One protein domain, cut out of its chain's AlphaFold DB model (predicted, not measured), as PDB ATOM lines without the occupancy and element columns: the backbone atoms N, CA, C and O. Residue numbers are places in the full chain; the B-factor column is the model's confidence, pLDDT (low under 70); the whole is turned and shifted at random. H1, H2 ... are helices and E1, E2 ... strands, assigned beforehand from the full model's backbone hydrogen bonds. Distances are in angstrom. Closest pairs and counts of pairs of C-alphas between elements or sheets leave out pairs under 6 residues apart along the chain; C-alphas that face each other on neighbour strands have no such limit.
ATOM      1  N   PHE A  34      77.348 167.125 147.997       93.56
ATOM      2  CA  PHE A  34      76.982 165.957 147.212       93.56
ATOM      3  C   PHE A  34      76.867 166.271 145.723       93.56
ATOM      4  O   PHE A  34      76.276 167.271 145.319       93.56
ATOM      5  N   VAL A  35      77.355 165.343 144.904       93.62
ATOM      6  CA  VAL A  35      77.100 165.286 143.465       93.62
ATOM      7  C   VAL A  35      76.235 164.061 143.198       93.62
ATOM      8  O   VAL A  35      76.645 162.936 143.483       93.62
ATOM      9  N   LEU A  36      75.035 164.278 142.662       94.88
ATOM     10  CA  LEU A  36      74.080 163.217 142.351       94.88
ATOM     11  C   LEU A  36      74.061 162.963 140.844       94.88
ATOM     12  O   LEU A  36      73.863 163.885 140.058       94.88
ATOM     13  N   LEU A  37      74.227 161.707 140.447       93.94
ATOM     14  CA  LEU A  37      74.183 161.283 139.053       93.94
ATOM     15  C   LEU A  37      73.067 160.264 138.877       93.94
ATOM     16  O   LEU A  37      73.182 159.114 139.303       93.94
ATOM     17  N   GLY A  38      71.986 160.708 138.248       91.62
ATOM     18  CA  GLY A  38      70.906 159.856 137.777       91.62
ATOM     19  C   GLY A  38      70.919 159.814 136.259       91.62
ATOM     20  O   GLY A  38      71.160 160.829 135.619       91.62
ATOM     21  N   ASP A  39      70.656 158.644 135.689       86.81
ATOM     22  CA  ASP A  39      70.410 158.488 134.252       86.81
ATOM     23  C   ASP A  39      71.571 158.872 133.306       86.81
ATOM     24  O   ASP A  39      71.356 159.184 132.144       86.81
ATOM     25  N   MET A  40      72.822 158.810 133.769       91.94
ATOM     26  CA  MET A  40      73.981 159.248 132.968       91.94
ATOM     27  C   MET A  40      74.687 158.119 132.199       91.94
ATOM     28  O   MET A  40      75.460 158.386 131.289       91.94
ATOM     29  N   PHE A  41      74.443 156.851 132.543       91.94
ATOM     30  CA  PHE A  41      75.223 155.706 132.044       91.94
ATOM     31  C   PHE A  41      74.491 154.896 130.963       91.94
ATOM     32  O   PHE A  41      74.457 153.664 130.999       91.94
ATOM     33  N   TYR A  42      73.823 155.577 130.032       89.44
ATOM     34  CA  TYR A  42      73.066 154.931 128.952       89.44
ATOM     35  C   TYR A  42      73.923 154.560 127.738       89.44
ATOM     36  O   TYR A  42      73.581 153.615 127.031       89.44
ATOM     37  N   ASP A  43      75.034 155.263 127.528       92.31
ATOM     38  CA  ASP A  43      75.946 155.067 126.405       92.31
ATOM     39  C   ASP A  43      77.388 154.847 126.913       92.31
ATOM     40  O   ASP A  43      77.812 155.553 127.836       92.31
ATOM     41  N   PRO A  44      78.144 153.867 126.375       90.81
ATOM     42  CA  PRO A  44      79.518 153.608 126.801       90.81
ATOM     43  C   PRO A  44      80.489 154.777 126.591       90.81
ATOM     44  O   PRO A  44      81.272 155.061 127.491       90.81
ATOM     45  N   GLU A  45      80.438 155.478 125.456       91.44
ATOM     46  CA  GLU A  45      81.363 156.585 125.161       91.44
ATOM     47  C   GLU A  45      81.082 157.787 126.073       91.44
ATOM     48  O   GLU A  45      81.988 158.382 126.666       91.44
ATOM     49  N   PHE A  46      79.802 158.092 126.282       92.56
ATOM     50  CA  PHE A  46      79.389 159.113 127.236       92.56
ATOM     51  C   PHE A  46      79.738 158.736 128.682       92.56
ATOM     52  O   PHE A  46      80.153 159.592 129.466       92.56
ATOM     53  N   THR A  47      79.644 157.449 129.029       92.94
ATOM     54  CA  THR A  47      80.033 156.937 130.352       92.94
ATOM     55  C   THR A  47      81.498 157.233 130.661       92.94
ATOM     56  O   THR A  47      81.786 157.671 131.773       92.94
ATOM     57  N   GLU A  48      82.411 157.086 129.699       92.31
ATOM     58  CA  GLU A  48      83.827 157.438 129.894       92.31
ATOM     59  C   GLU A  48      84.005 158.925 130.232       92.31
ATOM     60  O   GLU A  48      84.705 159.279 131.183       92.31
ATOM     61  N   THR A  49      83.297 159.801 129.511       92.81
ATOM     62  CA  THR A  49      83.313 161.255 129.753       92.81
ATOM     63  C   THR A  49      82.827 161.586 131.165       92.81
ATOM     64  O   THR A  49      83.460 162.355 131.894       92.81
ATOM     65  N   VAL A  50      81.715 160.976 131.576       93.12
ATOM     66  CA  VAL A  50      81.135 161.158 132.910       93.12
ATOM     67  C   VAL A  50      82.087 160.646 133.990       93.12
ATOM     68  O   VAL A  50      82.292 161.323 134.995       93.12
ATOM     69  N   ILE A  51      82.712 159.484 133.793       91.06
ATOM     70  CA  ILE A  51      83.634 158.895 134.772       91.06
ATOM     71  C   ILE A  51      84.900 159.731 134.924       91.06
ATOM     72  O   ILE A  51      85.310 159.989 136.058       91.06
ATOM     73  N   TYR A  52      85.485 160.199 133.822       90.44
ATOM     74  CA  TYR A  52      86.631 161.104 133.869       90.44
ATOM     75  C   TYR A  52      86.314 162.359 134.693       90.44
ATOM     76  O   TYR A  52      87.091 162.765 135.559       90.44
ATOM     77  N   TRP A  53      85.130 162.935 134.490       91.88
ATOM     78  CA  TRP A  53      84.683 164.096 135.250       91.88
ATOM     79  C   TRP A  53      84.447 163.788 136.739       91.88
ATOM     80  O   TRP A  53      84.873 164.556 137.606       91.88
ATOM     81  N   ILE A  54      83.814 162.654 137.052       90.44
ATOM     82  CA  ILE A  54      83.554 162.188 138.424       90.44
ATOM     83  C   ILE A  54      84.840 162.066 139.229       90.44
ATOM     84  O   ILE A  54      84.865 162.477 140.390       90.44
ATOM     85  N   GLN A  55      85.893 161.492 138.639       87.81
ATOM     86  CA  GLN A  55      87.174 161.285 139.319       87.81
ATOM     87  C   GLN A  55      87.679 162.588 139.939       87.81
ATOM     88  O   GLN A  55      88.098 162.604 141.096       87.81
ATOM     89  N   GLN A  56      87.509 163.696 139.218       87.06
ATOM     90  CA  GLN A  56      87.867 165.023 139.699       87.06
ATOM     91  C   GLN A  56      86.990 165.510 140.857       87.06
ATOM     92  O   GLN A  56      87.493 166.178 141.760       87.06
ATOM     93  N   GLN A  57      85.699 165.166 140.861       88.75
ATOM     94  CA  GLN A  57      84.760 165.617 141.892       88.75
ATOM     95  C   GLN A  57      84.898 164.838 143.202       88.75
ATOM     96  O   GLN A  57      84.678 165.407 144.268       88.75
ATOM     97  N   THR A  58      85.306 163.563 143.160       89.62
ATOM     98  CA  THR A  58      85.418 162.732 144.381       89.62
ATOM     99  C   THR A  58      86.435 163.256 145.402       89.62
ATOM    100  O   THR A  58      86.389 162.886 146.575       89.62
ATOM    101  N   ASN A  59      87.344 164.142 144.985       86.81
ATOM    102  CA  ASN A  59      88.322 164.769 145.873       86.81
ATOM    103  C   ASN A  59      87.705 165.827 146.793       86.81
ATOM    104  O   ASN A  59      88.227 166.072 147.882       86.81
ATOM    105  N   THR A  60      86.615 166.458 146.358       88.88
ATOM    106  CA  THR A  60      86.032 167.625 147.027       88.88
ATOM    107  C   THR A  60      84.557 167.456 147.379       88.88
ATOM    108  O   THR A  60      84.055 168.221 148.193       88.88
ATOM    109  N   SER A  61      83.878 166.465 146.797       92.12
ATOM    110  CA  SER A  61      82.438 166.226 146.935       92.12
ATOM    111  C   SER A  61      82.140 164.734 147.120       92.12
ATOM    112  O   SER A  61      82.865 163.878 146.605       92.12
ATOM    113  N   SER A  62      81.040 164.400 147.800       93.75
ATOM    114  CA  SER A  62      80.558 163.011 147.877       93.75
ATOM    115  C   SER A  62      79.725 162.665 146.642       93.75
ATOM    116  O   SER A  62      78.688 163.280 146.401       93.75
ATOM    117  N   VAL A  63      80.148 161.679 145.847       94.38
ATOM    118  CA  VAL A  63      79.473 161.349 144.578       94.38
ATOM    119  C   VAL A  63      78.543 160.148 144.743       94.38
ATOM    120  O   VAL A  63      78.997 159.038 145.024       94.38
ATOM    121  N   LEU A  64      77.246 160.358 144.513       96.44
ATOM    122  CA  LEU A  64      76.210 159.327 144.560       96.44
ATOM    123  C   LEU A  64      75.680 159.021 143.155       96.44
ATOM    124  O   LEU A  64      75.320 159.923 142.401       96.44
ATOM    125  N   ILE A  65      75.579 157.735 142.825       95.19
ATOM    126  CA  ILE A  65      75.044 157.241 141.556       95.19
ATOM    127  C   ILE A  65      73.736 156.490 141.790       95.19
ATOM    128  O   ILE A  65      73.691 155.522 142.557       95.19
ATOM    129  N   GLY A  66      72.698 156.894 141.061       93.31
ATOM    130  CA  GLY A  66      71.502 156.100 140.808       93.31
ATOM    131  C   GLY A  66      71.537 155.549 139.384       93.31
ATOM    132  O   GLY A  66      71.442 156.304 138.420       93.31
ATOM    133  N   ASP A  67      71.662 154.230 139.243       88.31
ATOM    134  CA  ASP A  67      71.655 153.556 137.942       88.31
ATOM    135  C   ASP A  67      70.874 152.233 138.033       88.31
ATOM    136  O   ASP A  67      71.079 151.473 138.988       88.31
ATOM    137  N   PRO A  68      69.991 151.925 137.061       86.38
ATOM    138  CA  PRO A  68      69.196 150.695 137.063       86.38
ATOM    139  C   PRO A  68      70.007 149.427 136.739       86.38
ATOM    140  O   PRO A  68      69.434 148.345 136.632       86.38
ATOM    141  N   GLY A  69      71.330 149.529 136.582       83.06
ATOM    142  CA  GLY A  69      72.194 148.441 136.142       83.06
ATOM    143  C   GLY A  69      72.344 148.427 134.625       83.06
ATOM    144  O   GLY A  69      72.153 147.389 133.997       83.06
ATOM    145  N   ARG A  70      72.677 149.567 134.015       86.44
ATOM    146  CA  ARG A  70      72.936 149.631 132.573       86.44
ATOM    147  C   ARG A  70      74.271 148.999 132.221       86.44
ATOM    148  O   ARG A  70      75.230 149.076 132.986       86.44
ATOM    149  N   HIS A  71      74.354 148.405 131.029       87.81
ATOM    150  CA  HIS A  71      75.561 147.720 130.561       87.81
ATOM    151  C   HIS A  71      76.812 148.604 130.603       87.81
ATOM    152  O   HIS A  71      77.864 148.116 131.018       87.81
ATOM    153  N   ALA A  72      76.683 149.886 130.246       89.00
ATOM    154  CA  ALA A  72      77.799 150.825 130.243       89.00
ATOM    155  C   ALA A  72      78.444 150.964 131.633       89.00
ATOM    156  O   ALA A  72      79.658 150.877 131.749       89.00
ATOM    157  N   LEU A  73      77.652 151.053 132.710       89.19
ATOM    158  CA  LEU A  73      78.188 151.096 134.076       89.19
ATOM    159  C   LEU A  73      78.493 149.705 134.653       89.19
ATOM    160  O   LEU A  73      79.408 149.552 135.467       89.19
ATOM    161  N   LEU A  74      77.709 148.682 134.299       87.75
ATOM    162  CA  LEU A  74      77.859 147.329 134.845       87.75
ATOM    163  C   LEU A  74      79.178 146.672 134.452       87.75
ATOM    164  O   LEU A  74      79.732 145.933 135.268       87.75
ATOM    165  N   ASN A  75      79.639 146.931 133.232       89.81
ATOM    166  CA  ASN A  75      80.856 146.346 132.683       89.81
ATOM    167  C   ASN A  75      82.086 147.242 132.889       89.81
ATOM    168  O   ASN A  75      83.205 146.793 132.657       89.81
ATOM    169  N   HIS A  76      81.901 148.484 133.343       92.19
ATOM    170  CA  HIS A  76      83.001 149.416 133.546       92.19
ATOM    171  C   HIS A  76      83.749 149.150 134.877       92.19
ATOM    172  O   HIS A  76      83.102 148.942 135.914       92.19
ATOM    173  N   PRO A  77      85.099 149.225 134.915       91.25
ATOM    174  CA  PRO A  77      85.908 148.971 136.117       91.25
ATOM    175  C   PRO A  77      85.520 149.784 137.360       91.25
ATOM    176  O   PRO A  77      85.652 149.298 138.487       91.25
ATOM    177  N   ILE A  78      84.981 150.994 137.166       89.69
ATOM    178  CA  ILE A  78      84.489 151.882 138.239       89.69
ATOM    179  C   ILE A  78      83.471 151.203 139.160       89.69
ATOM    180  O   ILE A  78      83.330 151.583 140.317       89.69
ATOM    181  N   LYS A  79      82.777 150.162 138.685       89.94
ATOM    182  CA  LYS A  79      81.863 149.367 139.507       89.94
ATOM    183  C   LYS A  79      82.511 148.761 140.744       89.94
ATOM    184  O   LYS A  79      81.817 148.506 141.719       89.94
ATOM    185  N   THR A  80      83.816 148.537 140.713       91.62
ATOM    186  CA  THR A  80      84.566 148.022 141.864       91.62
ATOM    187  C   THR A  80      84.907 149.103 142.895       91.62
ATOM    188  O   THR A  80      85.333 148.768 143.993       91.62
ATOM    189  N   LYS A  81      84.713 150.385 142.555       92.81
ATOM    190  CA  LYS A  81      85.040 151.573 143.364       92.81
ATOM    191  C   LYS A  81      83.795 152.240 143.943       92.81
ATOM    192  O   LYS A  81      83.692 153.464 143.987       92.81
ATOM    193  N   ARG A  82      82.794 151.433 144.285       92.62
ATOM    194  CA  ARG A  82      81.530 151.922 144.824       92.62
ATOM    195  C   ARG A  82      80.948 150.944 145.819       92.62
ATOM    196  O   ARG A  82      81.097 149.731 145.661       92.62
ATOM    197  N   HIS A  83      80.176 151.464 146.754       94.75
ATOM    198  CA  HIS A  83      79.425 150.661 147.704       94.75
ATOM    199  C   HIS A  83      77.965 151.117 147.751       94.75
ATOM    200  O   HIS A  83      77.648 152.296 147.592       94.75
ATOM    201  N   GLN A  84      77.050 150.157 147.890       95.81
ATOM    202  CA  GLN A  84      75.619 150.446 147.948       95.81
ATOM    203  C   GLN A  84      75.307 151.095 149.300       95.81
ATOM    204  O   GLN A  84      75.652 150.533 150.337       95.81
ATOM    205  N   VAL A  85      74.643 152.250 149.284       97.44
ATOM    206  CA  VAL A  85      74.264 152.990 150.504       97.44
ATOM    207  C   VAL A  85      72.761 152.986 150.755       97.44
ATOM    208  O   VAL A  85      72.333 153.160 151.891       97.44
ATOM    209  N   ALA A  86      71.952 152.751 149.719       96.81
ATOM    210  CA  ALA A  86      70.509 152.613 149.862       96.81
ATOM    211  C   ALA A  86      69.908 151.719 148.772       96.81
ATOM    212  O   ALA A  86      70.462 151.573 147.678       96.81
ATOM    213  N   GLU A  87      68.746 151.150 149.080       96.19
ATOM    214  CA  GLU A  87      67.912 150.391 148.157       96.19
ATOM    215  C   GLU A  87      66.439 150.684 148.443       96.19
ATOM    216  O   GLU A  87      66.028 150.755 149.601       96.19
ATOM    217  N   TYR A  88      65.651 150.845 147.385       94.75
ATOM    218  CA  TYR A  88      64.241 151.205 147.461       94.75
ATOM    219  C   TYR A  88      63.417 150.296 146.556       94.75
ATOM    220  O   TYR A  88      63.754 150.096 145.387       94.75
ATOM    221  N   ALA A  89      62.303 149.783 147.078       95.69
ATOM    222  CA  ALA A  89      61.309 149.106 146.257       95.69
ATOM    223  C   ALA A  89      60.620 150.118 145.339       95.69
ATOM    224  O   ALA A  89      60.123 151.148 145.794       95.69
ATOM    225  N   LEU A  90      60.579 149.820 144.042       93.88
ATOM    226  CA  LEU A  90      59.940 150.694 143.070       93.88
ATOM    227  C   LEU A  90      58.414 150.532 143.127       93.88
ATOM    228  O   LEU A  90      57.923 149.397 143.197       93.88
ATOM    229  N   PRO A  91      57.640 151.632 143.057       95.12
ATOM    230  CA  PRO A  91      56.189 151.565 142.925       95.12
ATOM    231  C   PRO A  91      55.777 150.725 141.714       95.12
ATOM    232  O   PRO A  91      56.470 150.707 140.699       95.12
ATOM    233  N   LYS A  92      54.621 150.052 141.788       94.38
ATOM    234  CA  LYS A  92      54.148 149.156 140.716       94.38
ATOM    235  C   LYS A  92      54.081 149.847 139.348       94.38
ATOM    236  O   LYS A  92      54.394 149.217 138.345       94.38
ATOM    237  N   THR A  93      53.708 151.126 139.317       93.88
ATOM    238  CA  THR A  93      53.714 151.956 138.104       93.88
ATOM    239  C   THR A  93      55.115 152.049 137.499       93.88
ATOM    240  O   THR A  93      55.300 151.657 136.352       93.88
ATOM    241  N   CYS A  94      56.122 152.411 138.298       90.69
ATOM    242  CA  CYS A  94      57.515 152.447 137.854       90.69
ATOM    243  C   CYS A  94      58.013 151.076 137.382       90.69
ATOM    244  O   CYS A  94      58.736 151.006 136.393       90.69
ATOM    245  N   GLN A  95      57.619 149.978 138.040       93.06
ATOM    246  CA  GLN A  95      57.999 148.633 137.590       93.06
ATOM    247  C   GLN A  95      57.457 148.339 136.184       93.06
ATOM    248  O   GLN A  95      58.178 147.785 135.361       93.06
ATOM    249  N   LEU A  96      56.207 148.715 135.892       93.25
ATOM    250  CA  LEU A  96      55.598 148.515 134.573       93.25
ATOM    251  C   LEU A  96      56.299 149.343 133.489       93.25
ATOM    252  O   LEU A  96      56.553 148.832 132.403       93.25
ATOM    253  N   GLU A  97      56.655 150.586 133.804       89.56
ATOM    254  CA  GLU A  97      57.357 151.494 132.886       89.56
ATOM    255  C   GLU A  97      58.810 151.069 132.623       89.56
ATOM    256  O   GLU A  97      59.351 151.332 131.552       89.56
ATOM    257  N   ASN A  98      59.442 150.379 133.576       86.00
ATOM    258  CA  ASN A  98      60.865 150.031 133.540       86.00
ATOM    259  C   ASN A  98      61.099 148.521 133.367       86.00
ATOM    260  O   ASN A  98      61.980 147.945 134.007       86.00
ATOM    261  N   ASN A  99      60.308 147.858 132.516       86.94
ATOM    262  CA  ASN A  99      60.474 146.441 132.151       86.94
ATOM    263  C   ASN A  99      60.534 145.474 133.350       86.94
ATOM    264  O   ASN A  99      61.271 144.487 133.352       86.94
ATOM    265  N   GLY A 100      59.765 145.758 134.396       87.19
ATOM    266  CA  GLY A 100      59.707 144.947 135.605       87.19
ATOM    267  C   GLY A 100      60.869 145.159 136.575       87.19
ATOM    268  O   GLY A 100      60.998 144.368 137.513       87.19
ATOM    269  N   LEU A 101      61.704 146.194 136.395       89.75
ATOM    270  CA  LEU A 101      62.720 146.571 137.380       89.75
ATOM    271  C   LEU A 101      62.051 146.827 138.734       89.75
ATOM    272  O   LEU A 101      61.136 147.637 138.834       89.75
ATOM    273  N   ARG A 102      62.507 146.131 139.782       92.94
ATOM    274  CA  ARG A 102      61.844 146.135 141.100       92.94
ATOM    275  C   ARG A 102      62.503 147.035 142.131       92.94
ATOM    276  O   ARG A 102      61.839 147.442 143.079       92.94
ATOM    277  N   LEU A 103      63.801 147.285 141.982       93.88
ATOM    278  CA  LEU A 103      64.625 147.928 142.997       93.88
ATOM    279  C   LEU A 103      65.409 149.076 142.371       93.88
ATOM    280  O   LEU A 103      66.087 148.884 141.362       93.88
ATOM    281  N   GLY A 104      65.336 150.245 142.998       92.94
ATOM    282  CA  GLY A 104      66.266 151.344 142.781       92.94
ATOM    283  C   GLY A 104      67.391 151.257 143.806       92.94
ATOM    284  O   GLY A 104      67.131 151.035 144.986       92.94
ATOM    285  N   LYS A 105      68.639 151.416 143.371       93.81
ATOM    286  CA  LYS A 105      69.821 151.351 144.242       93.81
ATOM    287  C   LYS A 105      70.599 152.654 144.146       93.81
ATOM    288  O   LYS A 105      70.732 153.207 143.055       93.81
ATOM    289  N   VAL A 106      71.140 153.094 145.275       95.88
ATOM    290  CA  VAL A 106      72.036 154.251 145.356       95.88
ATOM    291  C   VAL A 106      73.416 153.769 145.771       95.88
ATOM    292  O   VAL A 106      73.558 153.003 146.729       95.88
ATOM    293  N   TRP A 107      74.429 154.228 145.048       95.56
ATOM    294  CA  TRP A 107      75.821 153.856 145.251       95.56
ATOM    295  C   TRP A 107      76.648 155.088 145.586       95.56
ATOM    296  O   TRP A 107      76.586 156.066 144.849       95.56
ATOM    297  N   LEU A 108      77.445 155.028 146.649       96.06
ATOM    298  CA  LEU A 108      78.481 156.018 146.930       96.06
ATOM    299  C   LEU A 108      79.779 155.565 146.267       96.06
ATOM    300  O   LEU A 108      80.170 154.401 146.397       96.06
ATOM    301  N   LEU A 109      80.412 156.468 145.524       95.06
ATOM    302  CA  LEU A 109      81.733 156.226 144.958       95.06
ATOM    303  C   LEU A 109      82.824 156.458 145.998       95.06
ATOM    304  O   LEU A 109      82.789 157.431 146.754       95.06
ATOM    305  N   ASP A 110      83.820 155.583 145.982       93.12
ATOM    306  CA  ASP A 110      85.035 155.770 146.761       93.12
ATOM    307  C   ASP A 110      85.854 156.928 146.168       93.12
ATOM    308  O   ASP A 110      85.741 157.239 144.980       93.12
TER     309      ASP A 110
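AT A GLANCE: This is residues 34 to 110 of the 115 residues of an uncharacterized protein of Biomphalaria glabrata (UniProt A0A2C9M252). A strongly twisted sheet of four strands has H1, H2 and H3 gathered near one end, while its long strand E3 runs out towards the small helix H4 at the other end and E4 runs back from there beside E3. The printed part has 77 residues, with four named helices and four named strands in the order E1 H1 E2 H2 H3 E3 H4 E4, and its class is mixed, helices and strands. The sheet runs E1 E2 E4 E3 and is mixed. The whole is compact, with a radius of gyration of the C-alphas of 12.8 A, and only just elongated, spanning 38 by 25 by 18 A.

HOW THE PARTS SIT: E1, residues 34 to 38, and E2, residues 62 to 66, are parallel at 17 degrees, with N 35 and O 62 within hydrogen-bond range at 2.9 A. With H1, residues 44 to 57, they form a strand-helix-strand unit, two parallel neighbours with a helix between, whose crossover is right-handed. H1 only grazes the sheet, with residues 50 to 57. H2, residues 71 to 74, touches residues 44 to 47 of H1 alone, the closest C-alphas being those of Pro 44 and Ala 72, 4.7 A apart. H3, residues 77 to 80, is close to H1 but not clearly touching, the closest C-alphas being those of Ile 51 and Ile 78 at 7.9 A. E3, residues 82 to 89, bends by 56 degrees at residue 85. H4, residues 92 to 97, is not on the sheet. E4, residues 103 to 109, is antiparallel to E2, with N 65 and O 107 2.8 A apart, and to E3, with N 88 and O 104 2.8 A apart, each within hydrogen-bond range. E2, H2, H3 and E3 form a split strand-helix-strand unit, with E4 between the strands, and its crossover is right-handed. H4 has every O i to N i+4 pair within range, H1 has 9 of 10, and H2 and H3 are too short for one.

IN THESE COORDINATES: E1 begins at C-alpha 34 (76.982, 165.957, 147.212). H1 is 20.0 A long, E3 20.5 A and E4 19.1 A, ending at C-alpha 109 (81.733, 156.226, 144.958).

THE WHOLE: The C-alphas farthest apart are those of Asn 59 and Leu 96, at 38.2 A. The printed part has no cut, its links are tight, and no printed residue is under 70 in pLDDT.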